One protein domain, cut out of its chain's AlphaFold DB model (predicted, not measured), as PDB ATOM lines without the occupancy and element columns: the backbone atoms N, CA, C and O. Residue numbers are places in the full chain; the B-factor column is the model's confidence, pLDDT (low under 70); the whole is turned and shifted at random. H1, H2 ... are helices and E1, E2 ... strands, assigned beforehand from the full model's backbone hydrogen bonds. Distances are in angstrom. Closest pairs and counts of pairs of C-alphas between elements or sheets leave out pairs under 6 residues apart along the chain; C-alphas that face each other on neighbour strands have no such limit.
ATOM      1  N   GLY A   3     102.094 129.812  95.557       92.12
ATOM      2  CA  GLY A   3     101.418 129.150  94.441       92.12
ATOM      3  C   GLY A   3     101.643 129.931  93.152       92.12
ATOM      4  O   GLY A   3     101.541 131.158  93.160       92.12
ATOM      5  N   VAL A   4     101.982 129.233  92.075       93.50
ATOM      6  CA  VAL A   4     102.182 129.812  90.747       93.50
ATOM      7  C   VAL A   4     101.546 128.928  89.687       93.50
ATOM      8  O   VAL A   4     101.533 127.703  89.812       93.50
ATOM      9  N   ASP A   5     101.083 129.565  88.619       95.19
ATOM     10  CA  ASP A   5     100.579 128.893  87.428       95.19
ATOM     11  C   ASP A   5     101.616 128.994  86.311       95.19
ATOM     12  O   ASP A   5     102.105 130.082  85.983       95.19
ATOM     13  N   ILE A   6     101.967 127.859  85.707       95.00
ATOM     14  CA  ILE A   6     102.901 127.852  84.583       95.00
ATOM     15  C   ILE A   6     102.145 128.235  83.309       95.00
ATOM     16  O   ILE A   6     101.395 127.440  82.737       95.00
ATOM     17  N   LEU A   7     102.368 129.464  82.845       93.44
ATOM     18  CA  LEU A   7     101.674 130.023  81.680       93.44
ATOM     19  C   LEU A   7     102.201 129.475  80.347       93.44
ATOM     20  O   LEU A   7     101.426 129.263  79.414       93.44
ATOM     21  N   ALA A   8     103.516 129.252  80.251       92.81
ATOM     22  CA  ALA A   8     104.180 128.795  79.035       92.81
ATOM     23  C   ALA A   8     105.502 128.070  79.326       92.81
ATOM     24  O   ALA A   8     106.176 128.339  80.323       92.81
ATOM     25  N   GLY A   9     105.887 127.166  78.421       90.81
ATOM     26  CA  GLY A   9     107.142 126.421  78.495       90.81
ATOM     27  C   GLY A   9     107.223 125.463  79.685       90.81
ATOM     28  O   GLY A   9     106.244 124.806  80.055       90.81
ATOM     29  N   LYS A  10     108.430 125.347  80.250       92.19
ATOM     30  CA  LYS A  10     108.740 124.464  81.380       92.19
ATOM     31  C   LYS A  10     109.597 125.199  82.398       92.19
ATOM     32  O   LYS A  10     110.630 125.771  82.045       92.19
ATOM     33  N   LEU A  11     109.192 125.146  83.660       93.81
ATOM     34  CA  LEU A  11     109.967 125.649  84.783       93.81
ATOM     35  C   LEU A  11     110.719 124.490  85.424       93.81
ATOM     36  O   LEU A  11     110.117 123.476  85.758       93.81
ATOM     37  N   LYS A  12     112.026 124.652  85.620       93.31
ATOM     38  CA  LYS A  12     112.866 123.665  86.295       93.31
ATOM     39  C   LYS A  12     113.298 124.171  87.666       93.31
ATOM     40  O   LYS A  12     113.476 125.376  87.871       93.31
ATOM     41  N   SER A  13     113.495 123.247  88.599       92.19
ATOM     42  CA  SER A  13     114.181 123.535  89.850       92.19
ATOM     43  C   SER A  13     115.562 124.135  89.562       92.19
ATOM     44  O   SER A  13     116.207 123.851  88.547       92.19
ATOM     45  N   ALA A  14     116.016 125.019  90.448       92.31
ATOM     46  CA  ALA A  14     117.282 125.729  90.323       92.31
ATOM     47  C   ALA A  14     117.379 126.742  89.161       92.31
ATOM     48  O   ALA A  14     118.450 127.332  88.987       92.31
ATOM     49  N   SER A  15     116.299 127.000  88.416       92.94
ATOM     50  CA  SER A  15     116.241 128.090  87.436       92.94
ATOM     51  C   SER A  15     116.274 129.462  88.113       92.94
ATOM     52  O   SER A  15     115.710 129.649  89.195       92.94
ATOM     53  N   MET A  16     116.929 130.437  87.479       93.62
ATOM     54  CA  MET A  16     116.828 131.842  87.882       93.62
ATOM     55  C   MET A  16     115.577 132.473  87.278       93.62
ATOM     56  O   MET A  16     115.220 132.176  86.142       93.62
ATOM     57  N   LEU A  17     114.930 133.354  88.032       93.62
ATOM     58  CA  LEU A  17     113.743 134.094  87.620       93.62
ATOM     59  C   LEU A  17     114.045 135.587  87.525       93.62
ATOM     60  O   LEU A  17     114.835 136.124  88.306       93.62
ATOM     61  N   MET A  18     113.371 136.256  86.600       93.38
ATOM     62  CA  MET A  18     113.368 137.702  86.429       93.38
ATOM     63  C   MET A  18     111.943 138.231  86.240       93.38
ATOM     64  O   MET A  18     111.051 137.484  85.840       93.38
ATOM     65  N   ASN A  19     111.734 139.514  86.519       92.06
ATOM     66  CA  ASN A  19     110.475 140.205  86.231       92.06
ATOM     67  C   ASN A  19     110.431 140.733  84.779       92.06
ATOM     68  O   ASN A  19     111.414 140.658  84.038       92.06
ATOM     69  N   GLU A  20     109.302 141.329  84.388       90.94
ATOM     70  CA  GLU A  20     109.106 141.989  83.082       90.94
ATOM     71  C   GLU A  20     110.070 143.156  82.807       90.94
ATOM     72  O   GLU A  20     110.251 143.557  81.659       90.94
ATOM     73  N   GLN A  21     110.707 143.700  83.846       88.94
ATOM     74  CA  GLN A  21     111.683 144.790  83.745       88.94
ATOM     75  C   GLN A  21     113.118 144.266  83.540       88.94
ATOM     76  O   GLN A  21     114.044 145.048  83.331       88.94
ATOM     77  N   GLY A  22     113.320 142.943  83.592       89.25
ATOM     78  CA  GLY A  22     114.634 142.306  83.503       89.25
ATOM     79  C   GLY A  22     115.423 142.320  84.818       89.25
ATOM     80  O   GLY A  22     116.623 142.031  84.826       89.25
ATOM     81  N   ASP A  23     114.794 142.653  85.946       89.69
ATOM     82  CA  ASP A  23     115.394 142.475  87.265       89.69
ATOM     83  C   ASP A  23     115.368 141.013  87.671       89.69
ATOM     84  O   ASP A  23     114.317 140.374  87.691       89.69
ATOM     85  N   VAL A  24     116.541 140.494  88.030       91.12
ATOM     86  CA  VAL A  24     116.668 139.150  88.582       91.12
ATOM     87  C   VAL A  24     116.031 139.143  89.964       91.12
ATOM     88  O   VAL A  24     116.439 139.884  90.856       91.12
ATOM     89  N   ILE A  25     115.032 138.286  90.119       91.19
ATOM     90  CA  ILE A  25     114.296 138.099  91.362       91.19
ATOM     91  C   ILE A  25     115.047 137.117  92.250       91.19
ATOM     92  O   ILE A  25     115.318 137.402  93.407       91.19
ATOM     93  N   GLY A  26     115.435 135.962  91.718       91.69
ATOM     94  CA  GLY A  26     116.139 134.961  92.507       91.69
ATOM     95  C   GLY A  26     116.103 133.589  91.868       91.69
ATOM     96  O   GLY A  26     115.685 133.426  90.724       91.69
ATOM     97  N   ARG A  27     116.554 132.586  92.620       94.06
ATOM     98  CA  ARG A  27     116.632 131.200  92.155       94.06
ATOM     99  C   ARG A  27     115.505 130.365  92.746       94.06
ATOM    100  O   ARG A  27     115.266 130.422  93.952       94.06
ATOM    101  N   VAL A  28     114.853 129.554  91.915       94.38
ATOM    102  CA  VAL A  28     113.884 128.553  92.372       94.38
ATOM    103  C   VAL A  28     114.624 127.500  93.186       94.38
ATOM    104  O   VAL A  28     115.450 126.757  92.661       94.38
ATOM    105  N   LYS A  29     114.339 127.445  94.482       93.06
ATOM    106  CA  LYS A  29     114.899 126.470  95.413       93.06
ATOM    107  C   LYS A  29     114.209 125.118  95.278       93.06
ATOM    108  O   LYS A  29     114.878 124.093  95.266       93.06
ATOM    109  N   GLU A  30     112.886 125.130  95.173       93.69
ATOM    110  CA  GLU A  30     112.072 123.918  95.139       93.69
ATOM    111  C   GLU A  30     110.758 124.179  94.400       93.69
ATOM    112  O   GLU A  30     110.213 125.286  94.479       93.69
ATOM    113  N   ILE A  31     110.279 123.157  93.693       95.44
ATOM    114  CA  ILE A  31     108.954 123.093  93.076       95.44
ATOM    115  C   ILE A  31     108.219 121.937  93.748       95.44
ATOM    116  O   ILE A  31     108.777 120.850  93.888       95.44
ATOM    117  N   GLN A  32     106.983 122.164  94.168       94.88
ATOM    118  CA  GLN A  32     106.165 121.196  94.877       94.88
ATOM    119  C   GLN A  32     104.761 121.162  94.277       94.88
ATOM    120  O   GLN A  32     104.094 122.190  94.180       94.88
ATOM    121  N   ASP A  33     104.289 119.971  93.936       94.19
ATOM    122  CA  ASP A  33     102.905 119.718  93.544       94.19
ATOM    123  C   ASP A  33     102.246 118.824  94.594       94.19
ATOM    124  O   ASP A  33     102.708 117.716  94.876       94.19
ATOM    125  N   SER A  34     101.177 119.326  95.216       89.12
ATOM    126  CA  SER A  34     100.314 118.537  96.106       89.12
ATOM    127  C   SER A  34     101.064 117.762  97.206       89.12
ATOM    128  O   SER A  34     100.707 116.635  97.546       89.12
ATOM    129  N   GLY A  35     102.130 118.346  97.768       87.69
ATOM    130  CA  GLY A  35     102.943 117.684  98.801       87.69
ATOM    131  C   GLY A  35     104.218 117.002  98.300       87.69
ATOM    132  O   GLY A  35     105.031 116.593  99.124       87.69
ATOM    133  N   LYS A  36     104.408 116.869  96.983       91.56
ATOM    134  CA  LYS A  36     105.540 116.156  96.381       91.56
ATOM    135  C   LYS A  36     106.483 117.121  95.683       91.56
ATOM    136  O   LYS A  36     106.054 117.891  94.828       91.56
ATOM    137  N   SER A  37     107.764 117.057  96.020       93.38
ATOM    138  CA  SER A  37     108.802 117.817  95.324       93.38
ATOM    139  C   SER A  37     108.967 117.293  93.895       93.38
ATOM    140  O   SER A  37     108.994 116.081  93.673       93.38
ATOM    141  N   MET A  38     109.075 118.206  92.933       93.44
ATOM    142  CA  MET A  38     109.263 117.907  91.516       93.44
ATOM    143  C   MET A  38     110.461 118.669  90.955       93.44
ATOM    144  O   MET A  38     110.792 119.767  91.402       93.44
ATOM    145  N   ASP A  39     111.097 118.090  89.941       93.69
ATOM    146  CA  ASP A  39     112.221 118.728  89.253       93.69
ATOM    147  C   ASP A  39     111.770 119.731  88.191       93.69
ATOM    148  O   ASP A  39     112.487 120.689  87.905       93.69
ATOM    149  N   GLU A  40     110.596 119.519  87.597       94.19
ATOM    150  CA  GLU A  40     110.042 120.374  86.552       94.19
ATOM    151  C   GLU A  40     108.520 120.505  86.663       94.19
ATOM    152  O   GLU A  40     107.845 119.581  87.113       94.19
ATOM    153  N   ALA A  41     107.998 121.643  86.212       94.88
ATOM    154  CA  ALA A  41     106.579 121.913  86.001       94.88
ATOM    155  C   ALA A  41     106.373 122.442  84.575       94.88
ATOM    156  O   ALA A  41     107.233 123.148  84.033       94.88
ATOM    157  N   LYS A  42     105.260 122.083  83.942       94.31
ATOM    158  CA  LYS A  42     104.959 122.390  82.536       94.31
ATOM    159  C   LYS A  42     103.770 123.331  82.440       94.31
ATOM    160  O   LYS A  42     103.007 123.482  83.386       94.31
ATOM    161  N   LYS A  43     103.609 123.956  81.272       93.75
ATOM    162  CA  LYS A  43     102.435 124.776  80.958       93.75
ATOM    163  C   LYS A  43     101.133 124.082  81.374       93.75
ATOM    164  O   LYS A  43     100.873 122.958  80.946       93.75
ATOM    165  N   GLY A  44     100.310 124.800  82.136       93.56
ATOM    166  CA  GLY A  44      99.034 124.319  82.668       93.56
ATOM    167  C   GLY A  44      99.113 123.737  84.080       93.56
ATOM    168  O   GLY A  44      98.065 123.547  84.690       93.56
ATOM    169  N   ASP A  45     100.314 123.501  84.612       94.31
ATOM    170  CA  ASP A  45     100.480 123.050  85.990       94.31
ATOM    171  C   ASP A  45     100.349 124.231  86.964       94.31
ATOM    172  O   ASP A  45     100.946 125.296  86.766       94.31
ATOM    173  N   SER A  46      99.614 124.005  88.054       95.00
ATOM    174  CA  SER A  46      99.552 124.894  89.217       95.00
ATOM    175  C   SER A  46     100.378 124.277  90.341       95.00
ATOM    176  O   SER A  46      99.998 123.255  90.912       95.00
ATOM    177  N   VAL A  47     101.524 124.878  90.656       95.19
ATOM    178  CA  VAL A  47     102.506 124.318  91.597       95.19
ATOM    179  C   VAL A  47     102.904 125.340  92.653       95.19
ATOM    180  O   VAL A  47     102.829 126.548  92.448       95.19
ATOM    181  N   ALA A  48     103.361 124.866  93.805       94.69
ATOM    182  CA  ALA A  48     103.978 125.714  94.812       94.69
ATOM    183  C   ALA A  48     105.485 125.798  94.554       94.69
ATOM    184  O   ALA A  48     106.168 124.779  94.513       94.69
ATOM    185  N   ILE A  49     106.027 127.008  94.426       93.69
ATOM    186  CA  ILE A  49     107.475 127.216  94.311       93.69
ATOM    187  C   ILE A  49     108.033 127.943  95.529       93.69
ATOM    188  O   ILE A  49     107.368 128.754  96.180       93.69
ATOM    189  N   SER A  50     109.295 127.673  95.837       91.75
ATOM    190  CA  SER A  50     110.082 128.467  96.777       91.75
ATOM    191  C   SER A  50     111.201 129.165  96.026       91.75
ATOM    192  O   SER A  50     111.968 128.510  95.327       91.75
ATOM    193  N   ILE A  51     111.333 130.476  96.206       91.69
ATOM    194  CA  ILE A  51     112.435 131.269  95.650       91.69
ATOM    195  C   ILE A  51     113.358 131.657  96.800       91.69
ATOM    196  O   ILE A  51     112.887 132.066  97.863       91.69
ATOM    197  N   ASP A  52     114.662 131.489  96.610       90.38
ATOM    198  CA  ASP A  52     115.636 131.797  97.654       90.38
ATOM    199  C   ASP A  52     115.740 133.310  97.897       90.38
ATOM    200  O   ASP A  52     115.839 134.093  96.953       90.38
ATOM    201  N   GLY A  53     115.694 133.718  99.167       83.81
ATOM    202  CA  GLY A  53     115.850 135.117  99.583       83.81
ATOM    203  C   GLY A  53     114.711 136.081  99.216       83.81
ATOM    204  O   GLY A  53     114.873 137.281  99.429       83.81
ATOM    205  N   ILE A  54     113.572 135.598  98.699       86.12
ATOM    206  CA  ILE A  54     112.468 136.452  98.230       86.12
ATOM    207  C   ILE A  54     111.214 136.332  99.091       86.12
ATOM    208  O   ILE A  54     110.753 135.240  99.422       86.12
ATOM    209  N   THR A  55     110.637 137.493  99.420       81.81
ATOM    210  CA  THR A  55     109.396 137.606 100.201       81.81
ATOM    211  C   THR A  55     108.255 138.180  99.356       81.81
ATOM    212  O   THR A  55     108.331 139.319  98.877       81.81
ATOM    213  N   LEU A  56     107.174 137.408  99.215       79.75
ATOM    214  CA  LEU A  56     105.931 137.847  98.574       79.75
ATOM    215  C   LEU A  56     105.228 138.912  99.435       79.75
ATOM    216  O   LEU A  56     105.279 138.869 100.663       79.75
ATOM    217  N   GLY A  57     104.652 139.922  98.789       78.38
ATOM    218  CA  GLY A  57     104.130 141.150  99.392       78.38
ATOM    219  C   GLY A  57     105.158 142.282  99.538       78.38
ATOM    220  O   GLY A  57     104.761 143.441  99.642       78.38
ATOM    221  N   ARG A  58     106.469 141.987  99.508       82.50
ATOM    222  CA  ARG A  58     107.534 143.008  99.597       82.50
ATOM    223  C   ARG A  58     108.301 143.194  98.293       82.50
ATOM    224  O   ARG A  58     108.530 144.329  97.890       82.50
ATOM    225  N   GLN A  59     108.722 142.095  97.673       80.94
ATOM    226  CA  GLN A  59     109.504 142.113  96.427       80.94
ATOM    227  C   GLN A  59     108.702 141.615  95.223       80.94
ATOM    228  O   GLN A  59     108.978 142.032  94.106       80.94
ATOM    229  N   LEU A  60     107.711 140.755  95.466       84.06
ATOM    230  CA  LEU A  60     106.779 140.231  94.468       84.06
ATOM    231  C   LEU A  60     105.351 140.457  94.943       84.06
ATOM    232  O   LEU A  60     105.092 140.344  96.142       84.06
ATOM    233  N   LYS A  61     104.431 140.740  94.030       86.25
ATOM    234  CA  LYS A  61     102.999 140.869  94.310       86.25
ATOM    235  C   LYS A  61     102.227 139.712  93.684       86.25
ATOM    236  O   LYS A  61     102.688 139.059  92.753       86.25
ATOM    237  N   GLU A  62     101.038 139.451  94.219       85.94
ATOM    238  CA  GLU A  62     100.105 138.525  93.582       85.94
ATOM    239  C   GLU A  62      99.711 139.062  92.202       85.94
ATOM    240  O   GLU A  62      99.402 140.245  92.055       85.94
ATOM    241  N   GLY A  63      99.744 138.184  91.200       86.50
ATOM    242  CA  GLY A  63      99.486 138.536  89.804       86.50
ATOM    243  C   GLY A  63     100.718 138.974  89.008       86.50
ATOM    244  O   GLY A  63     100.594 139.152  87.799       86.50
ATOM    245  N   ASP A  64     101.895 139.106  89.631       90.12
ATOM    246  CA  ASP A  64     103.129 139.382  88.889       90.12
ATOM    247  C   ASP A  64     103.512 138.185  88.003       90.12
ATOM    248  O   ASP A  64     103.505 137.030  88.438       90.12
ATOM    249  N   VAL A  65     103.909 138.475  86.762       92.69
ATOM    250  CA  VAL A  65     104.412 137.474  85.817       92.69
ATOM    251  C   VAL A  65     105.936 137.448  85.875       92.69
ATOM    252  O   VAL A  65     106.608 138.476  85.768       92.69
ATOM    253  N   LEU A  66     106.489 136.247  86.038       93.31
ATOM    254  CA  LEU A  66     107.926 136.011  86.084       93.31
ATOM    255  C   LEU A  66     108.383 135.192  84.883       93.31
ATOM    256  O   LEU A  66     107.657 134.347  84.361       93.31
ATOM    257  N   TYR A  67     109.632 135.413  84.495       94.44
ATOM    258  CA  TYR A  67     110.277 134.753  83.371       94.44
ATOM    259  C   TYR A  67     111.547 134.062  83.832       94.44
ATOM    260  O   TYR A  67     112.234 134.540  84.732       94.44
ATOM    261  N   THR A  68     111.908 132.963  83.179       94.12
ATOM    262  CA  THR A  68     113.216 132.347  83.396       94.12
ATOM    263  C   THR A  68     114.307 133.283  82.887       94.12
ATOM    264  O   THR A  68     114.305 133.692  81.726       94.12
ATOM    265  N   HIS A  69     115.253 133.613  83.757       92.75
ATOM    266  CA  HIS A  69     116.452 134.340  83.389       92.75
ATOM    267  C   HIS A  69     117.472 133.365  82.801       92.75
ATOM    268  O   HIS A  69     117.989 132.502  83.511       92.75
ATOM    269  N   LEU A  70     117.751 133.522  81.509       90.69
ATOM    270  CA  LEU A  70     118.744 132.739  80.780       90.69
ATOM    271  C   LEU A  70     120.012 133.566  80.569       90.69
ATOM    272  O   LEU A  70     119.955 134.768  80.278       90.69
ATOM    273  N   ASN A  71     121.173 132.930  80.699       88.94
ATOM    274  CA  ASN A  71     122.437 133.548  80.308       88.94
ATOM    275  C   ASN A  71     122.643 133.480  78.779       88.94
ATOM    276  O   ASN A  71     121.906 132.809  78.056       88.94
ATOM    277  N   ASP A  72     123.631 134.220  78.270       88.00
ATOM    278  CA  ASP A  72     123.864 134.335  76.822       88.00
ATOM    279  C   ASP A  72     124.232 132.979  76.177       88.00
ATOM    280  O   ASP A  72     123.853 132.709  75.034       88.00
ATOM    281  N   ASP A  73     124.923 132.101  76.911       89.88
ATOM    282  CA  ASP A  73     125.303 130.763  76.445       89.88
ATOM    283  C   ASP A  73     124.100 129.811  76.363       89.88
ATOM    284  O   ASP A  73     123.944 129.088  75.375       89.88
ATOM    285  N   GLU A  74     123.217 129.833  77.363       90.62
ATOM    286  CA  GLU A  74     121.966 129.066  77.403       90.62
ATOM    287  C   GLU A  74     121.037 129.475  76.261       90.62
ATOM    288  O   GLU A  74     120.548 128.615  75.524       90.62
ATOM    289  N   GLU A  75     120.848 130.782  76.052       89.75
ATOM    290  CA  GLU A  75     120.066 131.298  74.924       89.75
ATOM    291  C   GLU A  75     120.647 130.829  73.585       89.75
ATOM    292  O   GLU A  75     119.912 130.376  72.701       89.75
ATOM    293  N   ARG A  76     121.974 130.888  73.427       90.56
ATOM    294  CA  ARG A  76     122.652 130.439  72.205       90.56
ATOM    295  C   ARG A  76     122.495 128.936  71.983       90.56
ATOM    296  O   ARG A  76     122.277 128.509  70.847       90.56
ATOM    297  N   LEU A  77     122.594 128.129  73.038       92.88
ATOM    298  CA  LEU A  77     122.388 126.682  72.972       92.88
ATOM    299  C   LEU A  77     120.952 126.336  72.578       92.88
ATOM    300  O   LEU A  77     120.757 125.485  71.706       92.88
ATOM    301  N   LEU A  78     119.967 127.014  73.169       90.88
ATOM    302  CA  LEU A  78     118.549 126.823  72.863       90.88
ATOM    303  C   LEU A  78     118.225 127.201  71.416       90.88
ATOM    304  O   LEU A  78     117.594 126.418  70.717       90.88
ATOM    305  N   ARG A  79     118.727 128.339  70.926       89.00
ATOM    306  CA  ARG A  79     118.489 128.805  69.544       89.00
ATOM    307  C   ARG A  79     119.272 128.043  68.485       89.00
ATOM    308  O   ARG A  79     118.841 127.967  67.339       89.00
ATOM    309  N   GLY A  80     120.445 127.530  68.838       92.06
ATOM    310  CA  GLY A  80     121.310 126.813  67.911       92.06
ATOM    311  C   GLY A  80     121.046 125.316  67.946       92.06
ATOM    312  O   GLY A  80     120.477 124.741  67.023       92.06
ATOM    313  N   LYS A  81     121.498 124.676  69.026       92.38
ATOM    314  CA  LYS A  81     121.555 123.216  69.121       92.38
ATOM    315  C   LYS A  81     120.207 122.600  69.466       92.38
ATOM    316  O   LYS A  81     119.917 121.534  68.949       92.38
ATOM    317  N   PHE A  82     119.403 123.237  70.312       91.62
ATOM    318  CA  PHE A  82     118.160 122.651  70.827       91.62
ATOM    319  C   PHE A  82     116.888 123.263  70.235       91.62
ATOM    320  O   PHE A  82     115.795 122.942  70.685       91.62
ATOM    321  N   ASN A  83     117.003 124.080  69.186       90.12
ATOM    322  CA  ASN A  83     115.864 124.802  68.611       90.12
ATOM    323  C   ASN A  83     114.769 123.868  68.077       90.12
ATOM    324  O   ASN A  83     113.595 124.217  68.071       90.12
ATOM    325  N   TYR A  84     115.153 122.663  67.652       90.69
ATOM    326  CA  TYR A  84     114.226 121.633  67.182       90.69
ATOM    327  C   TYR A  84     113.410 120.977  68.310       90.69
ATOM    328  O   TYR A  84     112.423 120.307  68.024       90.69
ATOM    329  N   LEU A  85     113.826 121.133  69.572       89.19
ATOM    330  CA  LEU A  85     113.101 120.637  70.748       89.19
ATOM    331  C   LEU A  85     112.079 121.646  71.277       89.19
ATOM    332  O   LEU A  85     111.288 121.290  72.146       89.19
ATOM    333  N   LEU A  86     112.127 122.886  70.788       88.62
ATOM    334  CA  LEU A  86     111.234 123.956  71.202       88.62
ATOM    335  C   LEU A  86     110.013 123.992  70.286       88.62
ATOM    336  O   LEU A  86     110.132 124.008  69.055       88.62
ATOM    337  N   SER A  87     108.840 124.044  70.901       90.38
ATOM    338  CA  SER A  87     107.605 124.443  70.229       90.38
ATOM    339  C   SER A  87     107.688 125.897  69.753       90.38
ATOM    340  O   SER A  87     108.517 126.673  70.231       90.38
ATOM    341  N   ASP A  88     106.831 126.288  68.811       90.94
ATOM    342  CA  ASP A  88     106.823 127.671  68.318       90.94
ATOM    343  C   ASP A  88     106.477 128.671  69.434       90.94
ATOM    344  O   ASP A  88     107.127 129.704  69.546       90.94
ATOM    345  N   GLU A  89     105.586 128.294  70.358       91.88
ATOM    346  CA  GLU A  89     105.305 129.074  71.571       91.88
ATOM    347  C   GLU A  89     106.552 129.260  72.456       91.88
ATOM    348  O   GLU A  89     106.804 130.352  72.965       91.88
ATOM    349  N   GLU A  90     107.369 128.218  72.637       90.75
ATOM    350  CA  GLU A  90     108.609 128.317  73.420       90.75
ATOM    351  C   GLU A  90     109.677 129.166  72.716       90.75
ATOM    352  O   GLU A  90     110.460 129.842  73.388       90.75
ATOM    353  N   LYS A  91     109.714 129.170  71.378       91.94
ATOM    354  CA  LYS A  91     110.608 130.050  70.606       91.94
ATOM    355  C   LYS A  91     110.198 131.513  70.747       91.94
ATOM    356  O   LYS A  91     111.060 132.353  71.007       91.94
ATOM    357  N   ASP A  92     108.901 131.800  70.656       92.94
ATOM    358  CA  ASP A  92     108.362 133.146  70.870       92.94
ATOM    359  C   ASP A  92     108.629 133.629  72.305       92.94
ATOM    360  O   ASP A  92     109.040 134.773  72.524       92.94
ATOM    361  N   LEU A  93     108.485 132.738  73.294       92.69
ATOM    362  CA  LEU A  93     108.842 133.023  74.683       92.69
ATOM    363  C   LEU A  93     110.340 133.326  74.834       92.69
ATOM    364  O   LEU A  93     110.711 134.264  75.538       92.69
ATOM    365  N   LEU A  94     111.209 132.576  74.154       92.50
ATOM    366  CA  LEU A  94     112.653 132.815  74.174       92.50
ATOM    367  C   LEU A  94     113.020 134.175  73.553       92.50
ATOM    368  O   LEU A  94     113.939 134.848  74.030       92.50
ATOM    369  N   ASP A  95     112.307 134.606  72.510       91.75
ATOM    370  CA  ASP A  95     112.428 135.952  71.935       91.75
ATOM    371  C   ASP A  95     111.967 137.041  72.902       91.75
ATOM    372  O   ASP A  95     112.635 138.073  73.028       91.75
ATOM    373  N   LEU A  96     110.861 136.815  73.609       91.62
ATOM    374  CA  LEU A  96     110.359 137.733  74.629       91.62
ATOM    375  C   LEU A  96     111.360 137.896  75.781       91.62
ATOM    376  O   LEU A  96     111.715 139.022  76.131       91.62
ATOM    377  N   VAL A  97     111.875 136.786  76.318       92.19
ATOM    378  CA  VAL A  97     112.890 136.770  77.385       92.19
ATOM    379  C   VAL A  97     114.143 137.541  76.960       92.19
ATOM    380  O   VAL A  97     114.626 138.403  77.699       92.19
ATOM    381  N   ALA A  98     114.628 137.305  75.738       90.19
ATOM    382  CA  ALA A  98     115.782 138.016  75.195       90.19
ATOM    383  C   ALA A  98     115.522 139.526  75.034       90.19
ATOM    384  O   ALA A  98     116.421 140.339  75.271       90.19
ATOM    385  N   LYS A  99     114.300 139.928  74.653       90.62
ATOM    386  CA  LYS A  99     113.903 141.345  74.570       90.62
ATOM    387  C   LYS A  99     113.902 142.010  75.945       90.62
ATOM    388  O   LYS A  99     114.535 143.052  76.085       90.62
ATOM    389  N   ILE A 100     113.267 141.395  76.944       90.56
ATOM    390  CA  ILE A 100     113.213 141.913  78.325       90.56
ATOM    391  C   ILE A 100     114.631 142.166  78.855       90.56
ATOM    392  O   ILE A 100     114.938 143.247  79.356       90.56
ATOM    393  N   LYS A 101     115.533 141.201  78.656       85.75
ATOM    394  CA  LYS A 101     116.930 141.298  79.092       85.75
ATOM    395  C   LYS A 101     117.718 142.399  78.370       85.75
ATOM    396  O   LYS A 101     118.589 143.020  78.977       85.75
ATOM    397  N   ARG A 102     117.427 142.664  77.090       82.56
ATOM    398  CA  ARG A 102     118.071 143.745  76.319       82.56
ATOM    399  C   ARG A 102     117.625 145.135  76.748       82.56
ATOM    400  O   ARG A 102     118.453 146.031  76.722       82.56
ATOM    401  N   THR A 103     116.370 145.316  77.154       77.56
ATOM    402  CA  THR A 103     115.839 146.624  77.581       77.56
ATOM    403  C   THR A 103     116.581 147.199  78.792       77.56
ATOM    404  O   THR A 103     116.618 148.411  78.974       77.56
ATOM    405  N   LYS A 104     117.199 146.337  79.607       66.00
ATOM    406  CA  LYS A 104     117.972 146.730  80.790       66.00
ATOM    407  C   LYS A 104     119.468 146.975  80.516       66.00
ATOM    408  O   LYS A 104     120.165 147.469  81.400       66.00
ATOM    409  N   LYS A 105     119.975 146.588  79.343       52.38
ATOM    410  CA  LYS A 105     121.401 146.682  78.995       52.38
ATOM    411  C   LYS A 105     121.752 148.076  78.485       52.38
ATOM    412  O   LYS A 105     122.842 148.555  78.865       52.38
TER     413      LYS A 105
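What this domain is: This is residues 3 to 105 of the 105 residues of a protein of uncultured archaeon (UniProt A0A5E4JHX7). A small body of short strands is folded round on itself: a strongly twisted, branched sheet of E1, E3, E4, E5, E7 and E8 wraps partly round, and the short pair E2 and E6 fills part of its open side. At one end of this body H1 and H2 run side by side, with H2 packed on E8 and H1 farther out. The printed part has 103 residues, with eight named strands, E1 to E8, followed by two named helices; both sheets are antiparallel and the class is mixed. The whole is compact, with a radius of gyration of the C-alphas of 13.6 A and spans of 36 by 29 by 20 A.

Where its parts are: E1 is residues 3 to 5, with C-alpha 3 at (101.418, 129.150, 94.441). E2 is residues 10 to 12 and E3 residues 16 to 19, 10.6 A long. E4, residues 24 to 33, is the longest strand at 24.3 A and bends by 62 degrees at residue 29. E5, residues 36 to 38, runs on into E6, residues 40 to 42, at 84 degrees. E7 is residues 46 to 51, 15.7 A long, and E8 residues 66 to 69, 9.1 A. H1 is residues 72 to 80, 11.9 A, and H2 residues 88 to 103, 22.9 A, ending at C-alpha 103, (115.839, 146.624, 77.581).

How they stand to each other: In the branched sheet E4 has three neighbours: E3 and E5 on one side, E7 on the other side. E3 and E4 form a hairpin, with N 17 and O 26 at 2.8 A; E4 and E5 form another, with N 33 and O 36 at 2.9 A, and E3, E4 and E5 are a meander, each strand the antiparallel neighbour of the one before. E7 pairs with E4 through N 48 and O 32, 2.8 A, and with the edge strand E1 through N 4 and O 47, 2.8 A. E8 pairs with E3 through N 18 and O 67, 2.8 A. In the second sheet, N 11 of E2 and O 41 of E6 are 2.8 A apart. H2 is on the branched sheet, over E3 and E8, at a height of 8.4 A over a local plane fitted to just 6 C-alphas; its closest C-alphas to E8 are Val 97 and Tyr 67, 6.8 A apart. On the local plane it runs across the strands, at 76 degrees to E3. H1 is not on the sheet; it is close to but not clearly touching H2, with the C-alphas of Glu 75 and Leu 94 7.6 A apart, at a shallow tilt of 29 degrees, opposite ways. In H1 and H2 every O i to N i+4 pair is within hydrogen-bond range.

The domain as a whole: The C-alphas of Gly 35 and Lys 105 are the two farthest apart, 39.7 A. The printed part has no cut; its one long link is residues 52 to 65, between E7 and E8. The mean pLDDT of the printed part is 90.2, and residues 104 to 105 are under 70.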